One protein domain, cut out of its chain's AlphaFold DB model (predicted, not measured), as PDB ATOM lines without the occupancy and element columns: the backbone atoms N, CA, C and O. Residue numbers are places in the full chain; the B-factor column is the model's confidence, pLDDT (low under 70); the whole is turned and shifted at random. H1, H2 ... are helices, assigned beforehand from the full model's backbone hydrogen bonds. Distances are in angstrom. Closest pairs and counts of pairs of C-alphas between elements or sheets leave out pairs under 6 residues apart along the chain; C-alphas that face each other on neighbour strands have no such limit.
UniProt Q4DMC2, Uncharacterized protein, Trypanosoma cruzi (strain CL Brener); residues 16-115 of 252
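Overview. This is residues 16 to 115 of the 252 residues of an uncharacterized protein of Trypanosoma cruzi (strain CL Brener) (UniProt Q4DMC2). The long helix H2 is a spine: H3 folds back beside its later half, where H4, H5 and short H6 also pack, while H1 meets its other end and residues 26 to 31 stick out. The 100 printed residues include six named helices, H1 to H6, and no named strand: all helix. The whole is loose, radius of gyration of the C-alphas 18.1 A, spanning 52 by 27 by 24 A.

Arrangement. H1, residues 16 to 28, touches H2, residues 37 to 63, with residues 17 to 18 alone, closest C-alphas Ile 18 and Leu 40, 7.2 A. H3, residues 69 to 81, forms a hairpin with H2, closest C-alphas Tyr 52 and Leu 78, 7.2 A, at a shallow tilt of 3 degrees. H4, residues 86 to 98, touches H2 with residues 92 to 97 alone, at a steep tilt of 50 degrees, closest C-alphas Arg 57 and Ala 96, 5.0 A. H5, residues 100 to 108, touches H2, closest C-alphas Met 61 and Ala 106, 4.4 A. H6, residues 110 to 113, only just touches H2, with 3 pairs of C-alphas within 8 A, closest Arg 62 and Leu 111, 5.6 A. In H1 to H5 every O i to N i+4 pair is within hydrogen-bond range.

Along the chain. H2 measures 39.0 A, from C-alpha 37 at (-8.658, 28.447, 24.447) to C-alpha 63 at (1.424, -0.746, 0.617).

Size, cuts and confidence. The printed part has no cut and no long link; pLDDT is under 70 in residues 28 to 32.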
ATOM      1  N   ASP A  16     -13.225  15.656  24.901       76.28
ATOM      2  CA  ASP A  16     -14.309  15.321  25.835       76.28
ATOM      3  C   ASP A  16     -14.893  16.559  26.532       76.28
ATOM      4  O   ASP A  16     -16.112  16.660  26.716       76.28
ATOM      5  N   ALA A  17     -14.041  17.527  26.892       72.99
ATOM      6  CA  ALA A  17     -14.451  18.793  27.506       72.99
ATOM      7  C   ALA A  17     -15.384  19.576  26.576       72.99
ATOM      8  O   ALA A  17     -16.405  20.131  26.996       72.99
ATOM      9  N   ILE A  18     -15.015  19.602  25.293       76.41
ATOM     10  CA  ILE A  18     -15.688  20.353  24.238       76.41
ATOM     11  C   ILE A  18     -17.042  19.716  23.939       76.41
ATOM     12  O   ILE A  18     -18.061  20.406  23.998       76.41
ATOM     13  N   TYR A  19     -17.073  18.401  23.701       74.84
ATOM     14  CA  TYR A  19     -18.315  17.675  23.430       74.84
ATOM     15  C   TYR A  19     -19.280  17.739  24.615       74.84
ATOM     16  O   TYR A  19     -20.467  18.007  24.427       74.84
ATOM     17  N   THR A  20     -18.779  17.593  25.846       76.83
ATOM     18  CA  THR A  20     -19.611  17.706  27.054       76.83
ATOM     19  C   THR A  20     -20.211  19.106  27.192       76.83
ATOM     20  O   THR A  20     -21.400  19.238  27.488       76.83
ATOM     21  N   SER A  21     -19.421  20.158  26.949       73.02
ATOM     22  CA  SER A  21     -19.899  21.545  26.994       73.02
ATOM     23  C   SER A  21     -20.945  21.826  25.907       73.02
ATOM     24  O   SER A  21     -21.997  22.404  26.189       73.02
ATOM     25  N   ALA A  22     -20.711  21.349  24.680       75.82
ATOM     26  CA  ALA A  22     -21.647  21.487  23.567       75.82
ATOM     27  C   ALA A  22     -22.975  20.753  23.826       75.82
ATOM     28  O   ALA A  22     -24.051  21.304  23.588       75.82
ATOM     29  N   GLU A  23     -22.928  19.537  24.370       76.90
ATOM     30  CA  GLU A  23     -24.125  18.776  24.743       76.90
ATOM     31  C   GLU A  23     -24.889  19.425  25.907       76.90
ATOM     32  O   GLU A  23     -26.119  19.519  25.875       76.90
ATOM     33  N   ALA A  24     -24.184  19.942  26.919       75.86
ATOM     34  CA  ALA A  24     -24.804  20.684  28.018       75.86
ATOM     35  C   ALA A  24     -25.499  21.962  27.523       75.86
ATOM     36  O   ALA A  24     -26.587  22.309  27.993       75.86
ATOM     37  N   ALA A  25     -24.913  22.641  26.539       72.95
ATOM     38  CA  ALA A  25     -25.502  23.813  25.911       72.95
ATOM     39  C   ALA A  25     -26.787  23.498  25.143       72.95
ATOM     40  O   ALA A  25     -27.792  24.184  25.330       72.95
ATOM     41  N   LYS A  26     -26.784  22.423  24.339       74.70
ATOM     42  CA  LYS A  26     -27.985  21.956  23.630       74.70
ATOM     43  C   LYS A  26     -29.133  21.651  24.594       74.70
ATOM     44  O   LYS A  26     -30.279  21.965  24.294       74.70
ATOM     45  N   ARG A  27     -28.832  21.055  25.755       77.01
ATOM     46  CA  ARG A  27     -29.848  20.652  26.744       77.01
ATOM     47  C   ARG A  27     -30.384  21.802  27.586       77.01
ATOM     48  O   ARG A  27     -31.525  21.735  28.027       77.01
ATOM     49  N   SER A  28     -29.568  22.814  27.869       68.10
ATOM     50  CA  SER A  28     -29.904  23.784  28.914       68.10
ATOM     51  C   SER A  28     -30.592  25.056  28.417       68.10
ATOM     52  O   SER A  28     -31.138  25.768  29.253       68.10
ATOM     53  N   LEU A  29     -30.583  25.377  27.112       68.51
ATOM     54  CA  LEU A  29     -30.995  26.702  26.584       68.51
ATOM     55  C   LEU A  29     -30.301  27.891  27.301       68.51
ATOM     56  O   LEU A  29     -30.669  29.050  27.101       68.51
ATOM     57  N   LEU A  30     -29.299  27.623  28.145       67.27
ATOM     58  CA  LEU A  30     -28.551  28.610  28.909       67.27
ATOM     59  C   LEU A  30     -27.441  29.195  28.035       67.27
ATOM     60  O   LEU A  30     -26.979  28.577  27.074       67.27
ATOM     61  N   LYS A  31     -26.968  30.393  28.400       67.84
ATOM     62  CA  LYS A  31     -25.759  30.970  27.802       67.84
ATOM     63  C   LYS A  31     -24.589  30.005  27.999       67.84
ATOM     64  O   LYS A  31     -24.202  29.737  29.137       67.84
ATOM     65  N   LEU A  32     -24.031  29.527  26.886       68.30
ATOM     66  CA  LEU A  32     -22.788  28.762  26.863       68.30
ATOM     67  C   LEU A  32     -21.703  29.503  27.639       68.30
ATOM     68  O   LEU A  32     -21.437  30.678  27.379       68.30
ATOM     69  N   GLN A  33     -21.061  28.795  28.564       75.55
ATOM     70  CA  GLN A  33     -19.795  29.262  29.108       75.55
ATOM     71  C   GLN A  33     -18.729  29.125  28.012       75.55
ATOM     72  O   GLN A  33     -18.690  28.095  27.332       75.55
ATOM     73  N   PRO A  34     -17.878  30.142  27.805       80.23
ATOM     74  CA  PRO A  34     -16.802  30.048  26.834       80.23
ATOM     75  C   PRO A  34     -15.839  28.924  27.232       80.23
ATOM     76  O   PRO A  34     -15.435  28.818  28.392       80.23
ATOM     77  N   ILE A  35     -15.461  28.089  26.266       78.36
ATOM     78  CA  ILE A  35     -14.455  27.045  26.475       78.36
ATOM     79  C   ILE A  35     -13.077  27.724  26.522       78.36
ATOM     80  O   ILE A  35     -12.774  28.522  25.630       78.36
ATOM     81  N   PRO A  36     -12.227  27.433  27.526       84.76
ATOM     82  CA  PRO A  36     -10.867  27.956  27.563       84.76
ATOM     83  C   PRO A  36     -10.103  27.623  26.276       84.76
ATOM     84  O   PRO A  36     -10.110  26.479  25.820       84.76
ATOM     85  N   SER A  37      -9.392  28.603  25.714       88.32
ATOM     86  CA  SER A  37      -8.658  28.447  24.447       88.32
ATOM     87  C   SER A  37      -7.658  27.291  24.466       88.32
ATOM     88  O   SER A  37      -7.457  26.628  23.453       88.32
ATOM     89  N   PHE A  38      -7.058  27.012  25.623       89.27
ATOM     90  CA  PHE A  38      -6.119  25.907  25.771       89.27
ATOM     91  C   PHE A  38      -6.789  24.527  25.682       89.27
ATOM     92  O   PHE A  38      -6.179  23.595  25.169       89.27
ATOM     93  N   GLU A  39      -8.046  24.385  26.116       86.53
ATOM     94  CA  GLU A  39      -8.795  23.132  25.933       86.53
ATOM     95  C   GLU A  39      -9.181  22.933  24.463       86.53
ATOM     96  O   GLU A  39      -9.035  21.831  23.939       86.53
ATOM     97  N   LEU A  40      -9.553  24.014  23.764       85.91
ATOM     98  CA  LEU A  40      -9.747  23.982  22.309       85.91
ATOM     99  C   LEU A  40      -8.463  23.565  21.580       85.91
ATOM    100  O   LEU A  40      -8.506  22.740  20.674       85.91
ATOM    101  N   TYR A  41      -7.315  24.096  22.006       90.58
ATOM    102  CA  TYR A  41      -6.016  23.737  21.445       90.58
ATOM    103  C   TYR A  41      -5.674  22.255  21.650       90.58
ATOM    104  O   TYR A  41      -5.210  21.615  20.712       90.58
ATOM    105  N   LYS A  42      -5.926  21.689  22.840       90.64
ATOM    106  CA  LYS A  42      -5.722  20.251  23.089       90.64
ATOM    107  C   LYS A  42      -6.575  19.393  22.158       90.64
ATOM    108  O   LYS A  42      -6.025  18.519  21.499       90.64
ATOM    109  N   GLY A  43      -7.872  19.698  22.059       88.04
ATOM    110  CA  GLY A  43      -8.773  18.988  21.148       88.04
ATOM    111  C   GLY A  43      -8.310  19.082  19.693       88.04
ATOM    112  O   GLY A  43      -8.255  18.075  18.999       88.04
ATOM    113  N   ALA A  44      -7.869  20.262  19.245       91.24
ATOM    114  CA  ALA A  44      -7.324  20.429  17.898       91.24
ATOM    115  C   ALA A  44      -6.073  19.565  17.655       91.24
ATOM    116  O   ALA A  44      -5.979  18.907  16.625       91.24
ATOM    117  N   ARG A  45      -5.132  19.512  18.610       93.65
ATOM    118  CA  ARG A  45      -3.916  18.685  18.484       93.65
ATOM    119  C   ARG A  45      -4.222  17.188  18.468       93.65
ATOM    120  O   ARG A  45      -3.526  16.435  17.790       93.65
ATOM    121  N   GLU A  46      -5.241  16.755  19.206       91.60
ATOM    122  CA  GLU A  46      -5.728  15.372  19.176       91.60
ATOM    123  C   GLU A  46      -6.284  15.019  17.787       91.60
ATOM    124  O   GLU A  46      -5.871  14.013  17.211       91.60
ATOM    125  N   GLU A  47      -7.130  15.873  17.207       92.59
ATOM    126  CA  GLU A  47      -7.707  15.672  15.867       92.59
ATOM    127  C   GLU A  47      -6.648  15.679  14.749       92.59
ATOM    128  O   GLU A  47      -6.650  14.804  13.881       92.59
ATOM    129  N   GLU A  48      -5.688  16.611  14.784       94.63
ATOM    130  CA  GLU A  48      -4.568  16.650  13.828       94.63
ATOM    131  C   GLU A  48      -3.765  15.339  13.856       94.63
ATOM    132  O   GLU A  48      -3.465  14.738  12.819       94.63
ATOM    133  N   LEU A  49      -3.450  14.849  15.055       94.92
ATOM    134  CA  LEU A  49      -2.708  13.607  15.226       94.92
ATOM    135  C   LEU A  49      -3.523  12.383  14.782       94.92
ATOM    136  O   LEU A  49      -2.973  11.484  14.140       94.92
ATOM    137  N   LEU A  50      -4.826  12.345  15.080       95.10
ATOM    138  CA  LEU A  50      -5.739  11.295  14.618       95.10
ATOM    139  C   LEU A  50      -5.849  11.269  13.090       95.10
ATOM    140  O   LEU A  50      -5.890  10.182  12.501       95.10
ATOM    141  N   CYS A  51      -5.836  12.435  12.442       96.49
ATOM    142  CA  CYS A  51      -5.791  12.549  10.989       96.49
ATOM    143  C   CYS A  51      -4.521  11.890  10.435       96.49
ATOM    144  O   CYS A  51      -4.608  10.963   9.622       96.49
ATOM    145  N   TYR A  52      -3.345  12.285  10.934       97.86
ATOM    146  CA  TYR A  52      -2.067  11.718  10.493       97.86
ATOM    147  C   TYR A  52      -1.996  10.201  10.722       97.86
ATOM    148  O   TYR A  52      -1.667   9.439   9.809       97.86
ATOM    149  N   ARG A  53      -2.393   9.740  11.915       97.65
ATOM    150  CA  ARG A  53      -2.488   8.316  12.270       97.65
ATOM    151  C   ARG A  53      -3.372   7.545  11.293       97.65
ATOM    152  O   ARG A  53      -2.978   6.488  10.800       97.65
ATOM    153  N   SER A  54      -4.554   8.068  10.981       97.34
ATOM    154  CA  SER A  54      -5.494   7.445  10.043       97.34
ATOM    155  C   SER A  54      -4.895   7.313   8.641       97.34
ATOM    156  O   SER A  54      -4.990   6.249   8.022       97.34
ATOM    157  N   VAL A  55      -4.201   8.349   8.165       96.96
ATOM    158  CA  VAL A  55      -3.519   8.329   6.865       96.96
ATOM    159  C   VAL A  55      -2.398   7.285   6.845       96.96
ATOM    160  O   VAL A  55      -2.338   6.488   5.905       96.96
ATOM    161  N   CYS A  56      -1.569   7.211   7.894       97.72
ATOM    162  CA  CYS A  56      -0.540   6.174   8.038       97.72
ATOM    163  C   CYS A  56      -1.142   4.771   7.914       97.72
ATOM    164  O   CYS A  56      -0.681   3.968   7.101       97.72
ATOM    165  N   ARG A  57      -2.225   4.493   8.650       97.92
ATOM    166  CA  ARG A  57      -2.922   3.199   8.607       97.92
ATOM    167  C   ARG A  57      -3.390   2.849   7.201       97.92
ATOM    168  O   ARG A  57      -3.077   1.765   6.718       97.92
ATOM    169  N   VAL A  58      -4.094   3.753   6.519       95.57
ATOM    170  CA  VAL A  58      -4.632   3.496   5.170       95.57
ATOM    171  C   VAL A  58      -3.509   3.275   4.154       95.57
ATOM    172  O   VAL A  58      -3.578   2.362   3.322       95.57
ATOM    173  N   ILE A  59      -2.439   4.069   4.222       95.92
ATOM    174  CA  ILE A  59      -1.284   3.895   3.341       95.92
ATOM    175  C   ILE A  59      -0.593   2.549   3.610       95.92
ATOM    176  O   ILE A  59      -0.250   1.842   2.654       95.92
ATOM    177  N   CYS A  60      -0.437   2.152   4.874       96.59
ATOM    178  CA  CYS A  60       0.101   0.847   5.264       96.59
ATOM    179  C   CYS A  60      -0.802  -0.311   4.823       96.59
ATOM    180  O   CYS A  60      -0.290  -1.272   4.253       96.59
ATOM    181  N   MET A  61      -2.126  -0.194   4.945       96.37
ATOM    182  CA  MET A  61      -3.081  -1.183   4.425       96.37
ATOM    183  C   MET A  61      -2.926  -1.384   2.910       96.37
ATOM    184  O   MET A  61      -3.079  -2.492   2.401       96.37
ATOM    185  N   ARG A  62      -2.598  -0.327   2.155       93.12
ATOM    186  CA  ARG A  62      -2.410  -0.414   0.697       93.12
ATOM    187  C   ARG A  62      -1.026  -0.930   0.297       93.12
ATOM    188  O   ARG A  62      -0.899  -1.640  -0.701       93.12
ATOM    189  N   SER A  63       0.021  -0.537   1.018       92.35
ATOM    190  CA  SER A  63       1.424  -0.746   0.617       92.35
ATOM    191  C   SER A  63       2.153  -1.850   1.389       92.35
ATOM    192  O   SER A  63       3.169  -2.358   0.909       92.35
ATOM    193  N   GLY A  64       1.642  -2.256   2.553       92.48
ATOM    194  CA  GLY A  64       2.326  -3.150   3.490       92.48
ATOM    195  C   GLY A  64       3.645  -2.564   3.999       92.48
ATOM    196  O   GLY A  64       4.646  -3.275   4.033       92.48
ATOM    197  N   GLY A  65       3.692  -1.250   4.249       90.48
ATOM    198  CA  GLY A  65       4.885  -0.518   4.700       90.48
ATOM    199  C   GLY A  65       5.904  -0.176   3.613       90.48
ATOM    200  O   GLY A  65       6.801   0.632   3.830       90.48
ATOM    201  N   ARG A  66       5.761  -0.734   2.406       93.72
ATOM    202  CA  ARG A  66       6.618  -0.401   1.260       93.72
ATOM    203  C   ARG A  66       6.089   0.832   0.539       93.72
ATOM    204  O   ARG A  66       5.458   0.732  -0.513       93.72
ATOM    205  N   LEU A  67       6.344   1.983   1.146       93.45
ATOM    206  CA  LEU A  67       5.946   3.292   0.645       93.45
ATOM    207  C   LEU A  67       6.612   3.593  -0.703       93.45
ATOM    208  O   LEU A  67       7.816   3.427  -0.893       93.45
ATOM    209  N   THR A  68       5.813   4.065  -1.652       94.60
ATOM    210  CA  THR A  68       6.330   4.713  -2.862       94.60
ATOM    211  C   THR A  68       6.855   6.107  -2.525       94.60
ATOM    212  O   THR A  68       6.398   6.728  -1.569       94.60
ATOM    213  N   LYS A  69       7.734   6.661  -3.373       96.48
ATOM    214  CA  LYS A  69       8.238   8.038  -3.218       96.48
ATOM    215  C   LYS A  69       7.111   9.070  -3.065       96.48
ATOM    216  O   LYS A  69       7.242  10.008  -2.290       96.48
ATOM    217  N   GLN A  70       6.004   8.887  -3.787       96.08
ATOM    218  CA  GLN A  70       4.840   9.767  -3.685       96.08
ATOM    219  C   GLN A  70       4.149   9.647  -2.322       96.08
ATOM    220  O   GLN A  70       3.792  10.661  -1.741       96.08
ATOM    221  N   GLN A  71       3.977   8.431  -1.798       95.42
ATOM    222  CA  GLN A  71       3.365   8.220  -0.483       95.42
ATOM    223  C   GLN A  71       4.238   8.758   0.649       95.42
ATOM    224  O   GLN A  71       3.708   9.372   1.568       95.42
ATOM    225  N   THR A  72       5.558   8.574   0.563       96.74
ATOM    226  CA  THR A  72       6.505   9.181   1.507       96.74
ATOM    227  C   THR A  72       6.363  10.698   1.507       96.74
ATOM    228  O   THR A  72       6.180  11.279   2.568       96.74
ATOM    229  N   ARG A  73       6.332  11.322   0.324       97.66
ATOM    230  CA  ARG A  73       6.161  12.772   0.208       97.66
ATOM    231  C   ARG A  73       4.831  13.260   0.788       97.66
ATOM    232  O   ARG A  73       4.828  14.237   1.514       97.66
ATOM    233  N   ILE A  74       3.723  12.565   0.522       97.11
ATOM    234  CA  ILE A  74       2.412  12.918   1.097       97.11
ATOM    235  C   ILE A  74       2.471  12.934   2.630       97.11
ATOM    236  O   ILE A  74       1.923  13.833   3.255       97.11
ATOM    237  N   LEU A  75       3.134  11.946   3.235       97.14
ATOM    238  CA  LEU A  75       3.287  11.882   4.687       97.14
ATOM    239  C   LEU A  75       4.229  12.966   5.217       97.14
ATOM    240  O   LEU A  75       3.959  13.530   6.268       97.14
ATOM    241  N   GLU A  76       5.308  13.281   4.504       97.89
ATOM    242  CA  GLU A  76       6.216  14.373   4.868       97.89
ATOM    243  C   GLU A  76       5.518  15.737   4.811       97.89
ATOM    244  O   GLU A  76       5.595  16.481   5.787       97.89
ATOM    245  N   ASP A  77       4.789  16.014   3.724       98.01
ATOM    246  CA  ASP A  77       4.027  17.250   3.526       98.01
ATOM    247  C   ASP A  77       2.933  17.383   4.609       98.01
ATOM    248  O   ASP A  77       2.797  18.427   5.245       98.01
ATOM    249  N   LEU A  78       2.190  16.303   4.890       97.74
ATOM    250  CA  LEU A  78       1.153  16.299   5.928       97.74
ATOM    251  C   LEU A  78       1.746  16.469   7.335       97.74
ATOM    252  O   LEU A  78       1.172  17.157   8.174       97.74
ATOM    253  N   ARG A  79       2.898  15.849   7.604       96.97
ATOM    254  CA  ARG A  79       3.609  15.995   8.877       96.97
ATOM    255  C   ARG A  79       4.032  17.447   9.106       96.97
ATOM    256  O   ARG A  79       3.909  17.928  10.230       96.97
ATOM    257  N   GLU A  80       4.554  18.113   8.078       97.29
ATOM    258  CA  GLU A  80       4.972  19.516   8.150       97.29
ATOM    259  C   GLU A  80       3.777  20.438   8.419       97.29
ATOM    260  O   GLU A  80       3.817  21.203   9.383       97.29
ATOM    261  N   GLU A  81       2.689  20.287   7.656       97.72
ATOM    262  CA  GLU A  81       1.467  21.091   7.818       97.72
ATOM    263  C   GLU A  81       0.868  20.953   9.226       97.72
ATOM    264  O   GLU A  81       0.498  21.935   9.868       97.72
ATOM    265  N   LEU A  82       0.840  19.729   9.759       97.01
ATOM    266  CA  LEU A  82       0.301  19.441  11.090       97.01
ATOM    267  C   LEU A  82       1.312  19.683  12.225       97.01
ATOM    268  O   LEU A  82       1.013  19.413  13.389       97.01
ATOM    269  N   CYS A  83       2.511  20.194  11.916       96.19
ATOM    270  CA  CYS A  83       3.592  20.435  12.877       96.19
ATOM    271  C   CYS A  83       3.983  19.187  13.698       96.19
ATOM    272  O   CYS A  83       4.348  19.288  14.873       96.19
ATOM    273  N   ILE A  84       3.906  17.996  13.102       96.95
ATOM    274  CA  ILE A  84       4.210  16.731  13.780       96.95
ATOM    275  C   ILE A  84       5.734  16.491  13.746       96.95
ATOM    276  O   ILE A  84       6.332  16.445  12.673       96.95
ATOM    277  N   PRO A  85       6.413  16.285  14.889       96.77
ATOM    278  CA  PRO A  85       7.846  15.988  14.889       96.77
ATOM    279  C   PRO A  85       8.167  14.659  14.197       96.77
ATOM    280  O   PRO A  85       7.405  13.697  14.311       96.77
ATOM    281  N   THR A  86       9.344  14.557  13.570       97.29
ATOM    282  CA  THR A  86       9.799  13.327  12.896       97.29
ATOM    283  C   THR A  86       9.712  12.098  13.798       97.29
ATOM    284  O   THR A  86       9.143  11.097  13.384       97.29
ATOM    285  N   GLN A  87      10.153  12.191  15.061       97.41
ATOM    286  CA  GLN A  87      10.091  11.043  15.976       97.41
ATOM    287  C   GLN A  87       8.653  10.569  16.224       97.41
ATOM    288  O   GLN A  87       8.410   9.372  16.359       97.41
ATOM    289  N   ARG A  88       7.691  11.502  16.283       97.17
ATOM    290  CA  ARG A  88       6.283  11.148  16.458       97.17
ATOM    291  C   ARG A  88       5.727  10.515  15.189       97.17
ATOM    292  O   ARG A  88       5.055   9.498  15.280       97.17
ATOM    293  N   ALA A  89       6.033  11.083  14.027       97.24
ATOM    294  CA  ALA A  89       5.615  10.535  12.742       97.24
ATOM    295  C   ALA A  89       6.127   9.100  12.518       97.24
ATOM    296  O   ALA A  89       5.364   8.248  12.060       97.24
ATOM    297  N   ASP A  90       7.379   8.823  12.888       96.99
ATOM    298  CA  ASP A  90       7.975   7.488  12.794       96.99
ATOM    299  C   ASP A  90       7.281   6.494  13.740       96.99
ATOM    300  O   ASP A  90       7.000   5.362  13.349       96.99
ATOM    301  N   ALA A  91       6.940   6.929  14.960       97.66
ATOM    302  CA  ALA A  91       6.188   6.114  15.913       97.66
ATOM    303  C   ALA A  91       4.776   5.775  15.403       97.66
ATOM    304  O   ALA A  91       4.360   4.625  15.495       97.66
ATOM    305  N   GLU A  92       4.065   6.736  14.805       97.54
ATOM    306  CA  GLU A  92       2.741   6.503  14.201       97.54
ATOM    307  C   GLU A  92       2.807   5.536  13.009       97.54
ATOM    308  O   GLU A  92       1.917   4.706  12.814       97.54
ATOM    309  N   MET A  93       3.874   5.620  12.208       96.62
ATOM    310  CA  MET A  93       4.116   4.682  11.113       96.62
ATOM    311  C   MET A  93       4.368   3.266  11.638       96.62
ATOM    312  O   MET A  93       3.813   2.307  11.104       96.62
ATOM    313  N   LEU A  94       5.177   3.130  12.693       97.17
ATOM    314  CA  LEU A  94       5.454   1.843  13.326       97.17
ATOM    315  C   LEU A  94       4.189   1.238  13.953       97.17
ATOM    316  O   LEU A  94       3.871   0.086  13.670       97.17
ATOM    317  N   GLU A  95       3.421   2.029  14.707       97.86
ATOM    318  CA  GLU A  95       2.148   1.607  15.312       97.86
ATOM    319  C   GLU A  95       1.161   1.116  14.237       97.86
ATOM    320  O   GLU A  95       0.504   0.087  14.396       97.86
ATOM    321  N   ALA A  96       1.104   1.795  13.085       97.41
ATOM    322  CA  ALA A  96       0.291   1.351  11.957       97.41
ATOM    323  C   ALA A  96       0.762   0.011  11.362       97.41
ATOM    324  O   ALA A  96      -0.071  -0.762  10.896       97.41
ATOM    325  N   LEU A  97       2.067  -0.272  11.344       95.98
ATOM    326  CA  LEU A  97       2.614  -1.533  10.824       95.98
ATOM    327  C   LEU A  97       2.408  -2.715  11.776       95.98
ATOM    328  O   LEU A  97       2.283  -3.847  11.310       95.98
ATOM    329  N   GLU A  98       2.367  -2.451  13.079       96.77
ATOM    330  CA  GLU A  98       2.129  -3.454  14.122       96.77
ATOM    331  C   GLU A  98       0.640  -3.793  14.296       96.77
ATOM    332  O   GLU A  98       0.296  -4.842  14.843       96.77
ATOM    333  N   ASP A  99      -0.262  -2.948  13.793       97.72
ATOM    334  CA  ASP A  99      -1.697  -3.197  13.857       97.72
ATOM    335  C   ASP A  99      -2.111  -4.430  13.021       97.72
ATOM    336  O   ASP A  99      -1.860  -4.551  11.813       97.72
ATOM    337  N   VAL A 100      -2.802  -5.363  13.684       96.89
ATOM    338  CA  VAL A 100      -3.252  -6.639  13.108       96.89
ATOM    339  C   VAL A 100      -4.248  -6.441  11.965       96.89
ATOM    340  O   VAL A 100      -4.180  -7.152  10.963       96.89
ATOM    341  N   LEU A 101      -5.167  -5.481  12.075       95.49
ATOM    342  CA  LEU A 101      -6.106  -5.162  11.002       95.49
ATOM    343  C   LEU A 101      -5.350  -4.598   9.798       95.49
ATOM    344  O   LEU A 101      -5.578  -5.043   8.674       95.49
ATOM    345  N   VAL A 102      -4.431  -3.655  10.022       97.47
ATOM    346  CA  VAL A 102      -3.650  -3.033   8.942       97.47
ATOM    347  C   VAL A 102      -2.849  -4.081   8.172       97.47
ATOM    348  O   VAL A 102      -2.938  -4.160   6.942       97.47
ATOM    349  N   SER A 103      -2.104  -4.915   8.896       95.90
ATOM    350  CA  SER A 103      -1.287  -5.983   8.315       95.90
ATOM    351  C   SER A 103      -2.135  -7.055   7.616       95.90
ATOM    352  O   SER A 103      -1.789  -7.473   6.508       95.90
ATOM    353  N   SER A 104      -3.286  -7.438   8.180       95.32
ATOM    354  CA  SER A 104      -4.217  -8.400   7.563       95.32
ATOM    355  C   SER A 104      -4.822  -7.872   6.261       95.32
ATOM    356  O   SER A 104      -4.856  -8.580   5.250       95.32
ATOM    357  N   VAL A 105      -5.250  -6.607   6.241       94.22
ATOM    358  CA  VAL A 105      -5.775  -5.960   5.029       94.22
ATOM    359  C   VAL A 105      -4.681  -5.869   3.965       94.22
ATOM    360  O   VAL A 105      -4.923  -6.237   2.811       94.22
ATOM    361  N   ALA A 106      -3.461  -5.478   4.342       93.93
ATOM    362  CA  ALA A 106      -2.326  -5.437   3.422       93.93
ATOM    363  C   ALA A 106      -1.996  -6.814   2.826       93.93
ATOM    364  O   ALA A 106      -1.783  -6.920   1.613       93.93
ATOM    365  N   ALA A 107      -2.005  -7.868   3.648       93.03
ATOM    366  CA  ALA A 107      -1.761  -9.243   3.219       93.03
ATOM    367  C   ALA A 107      -2.855  -9.765   2.277       93.03
ATOM    368  O   ALA A 107      -2.548 -10.418   1.280       93.03
ATOM    369  N   SER A 108      -4.121  -9.420   2.535       90.28
ATOM    370  CA  SER A 108      -5.237  -9.796   1.656       90.28
ATOM    371  C   SER A 108      -5.138  -9.159   0.265       90.28
ATOM    372  O   SER A 108      -5.722  -9.666  -0.695       90.28
ATOM    373  N   GLY A 109      -4.444  -8.020   0.146       87.96
ATOM    374  CA  GLY A 109      -4.322  -7.245  -1.085       87.96
ATOM    375  C   GLY A 109      -5.636  -6.634  -1.582       87.96
ATOM    376  O   GLY A 109      -5.670  -6.164  -2.719       87.96
ATOM    377  N   VAL A 110      -6.703  -6.635  -0.773       86.46
ATOM    378  CA  VAL A 110      -8.046  -6.180  -1.178       86.46
ATOM    379  C   VAL A 110      -8.039  -4.735  -1.687       86.46
ATOM    380  O   VAL A 110      -8.534  -4.468  -2.777       86.46
ATOM    381  N   LEU A 111      -7.323  -3.828  -1.014       88.16
ATOM    382  CA  LEU A 111      -7.235  -2.419  -1.426       88.16
ATOM    383  C   LEU A 111      -6.458  -2.182  -2.729       88.16
ATOM    384  O   LEU A 111      -6.508  -1.083  -3.276       88.16
ATOM    385  N   LYS A 112      -5.696  -3.169  -3.216       84.50
ATOM    386  CA  LYS A 112      -5.026  -3.089  -4.525       84.50
ATOM    387  C   LYS A 112      -5.931  -3.541  -5.666       84.50
ATOM    388  O   LYS A 112      -5.597  -3.267  -6.813       84.50
ATOM    389  N   ARG A 113      -6.999  -4.281  -5.352       77.12
ATOM    390  CA  ARG A 113      -7.939  -4.817  -6.337       77.12
ATOM    391  C   ARG A 113      -9.123  -3.891  -6.590       77.12
ATOM    392  O   ARG A 113      -9.647  -3.967  -7.684       77.12
ATOM    393  N   ARG A 114      -9.485  -3.024  -5.638       81.20
ATOM    394  CA  ARG A 114     -10.617  -2.099  -5.790       81.20
ATOM    395  C   ARG A 114     -10.476  -1.184  -7.010       81.20
ATOM    396  O   ARG A 114      -9.389  -0.635  -7.232       81.20
ATOM    397  N   GLU A 115     -11.562  -1.011  -7.756       76.90
ATOM    398  CA  GLU A 115     -11.649  -0.037  -8.854       76.90
ATOM    399  C   GLU A 115     -11.951   1.372  -8.321       76.90
ATOM    400  O   GLU A 115     -11.262   2.333  -8.674       76.90
TER     401      GLU A 115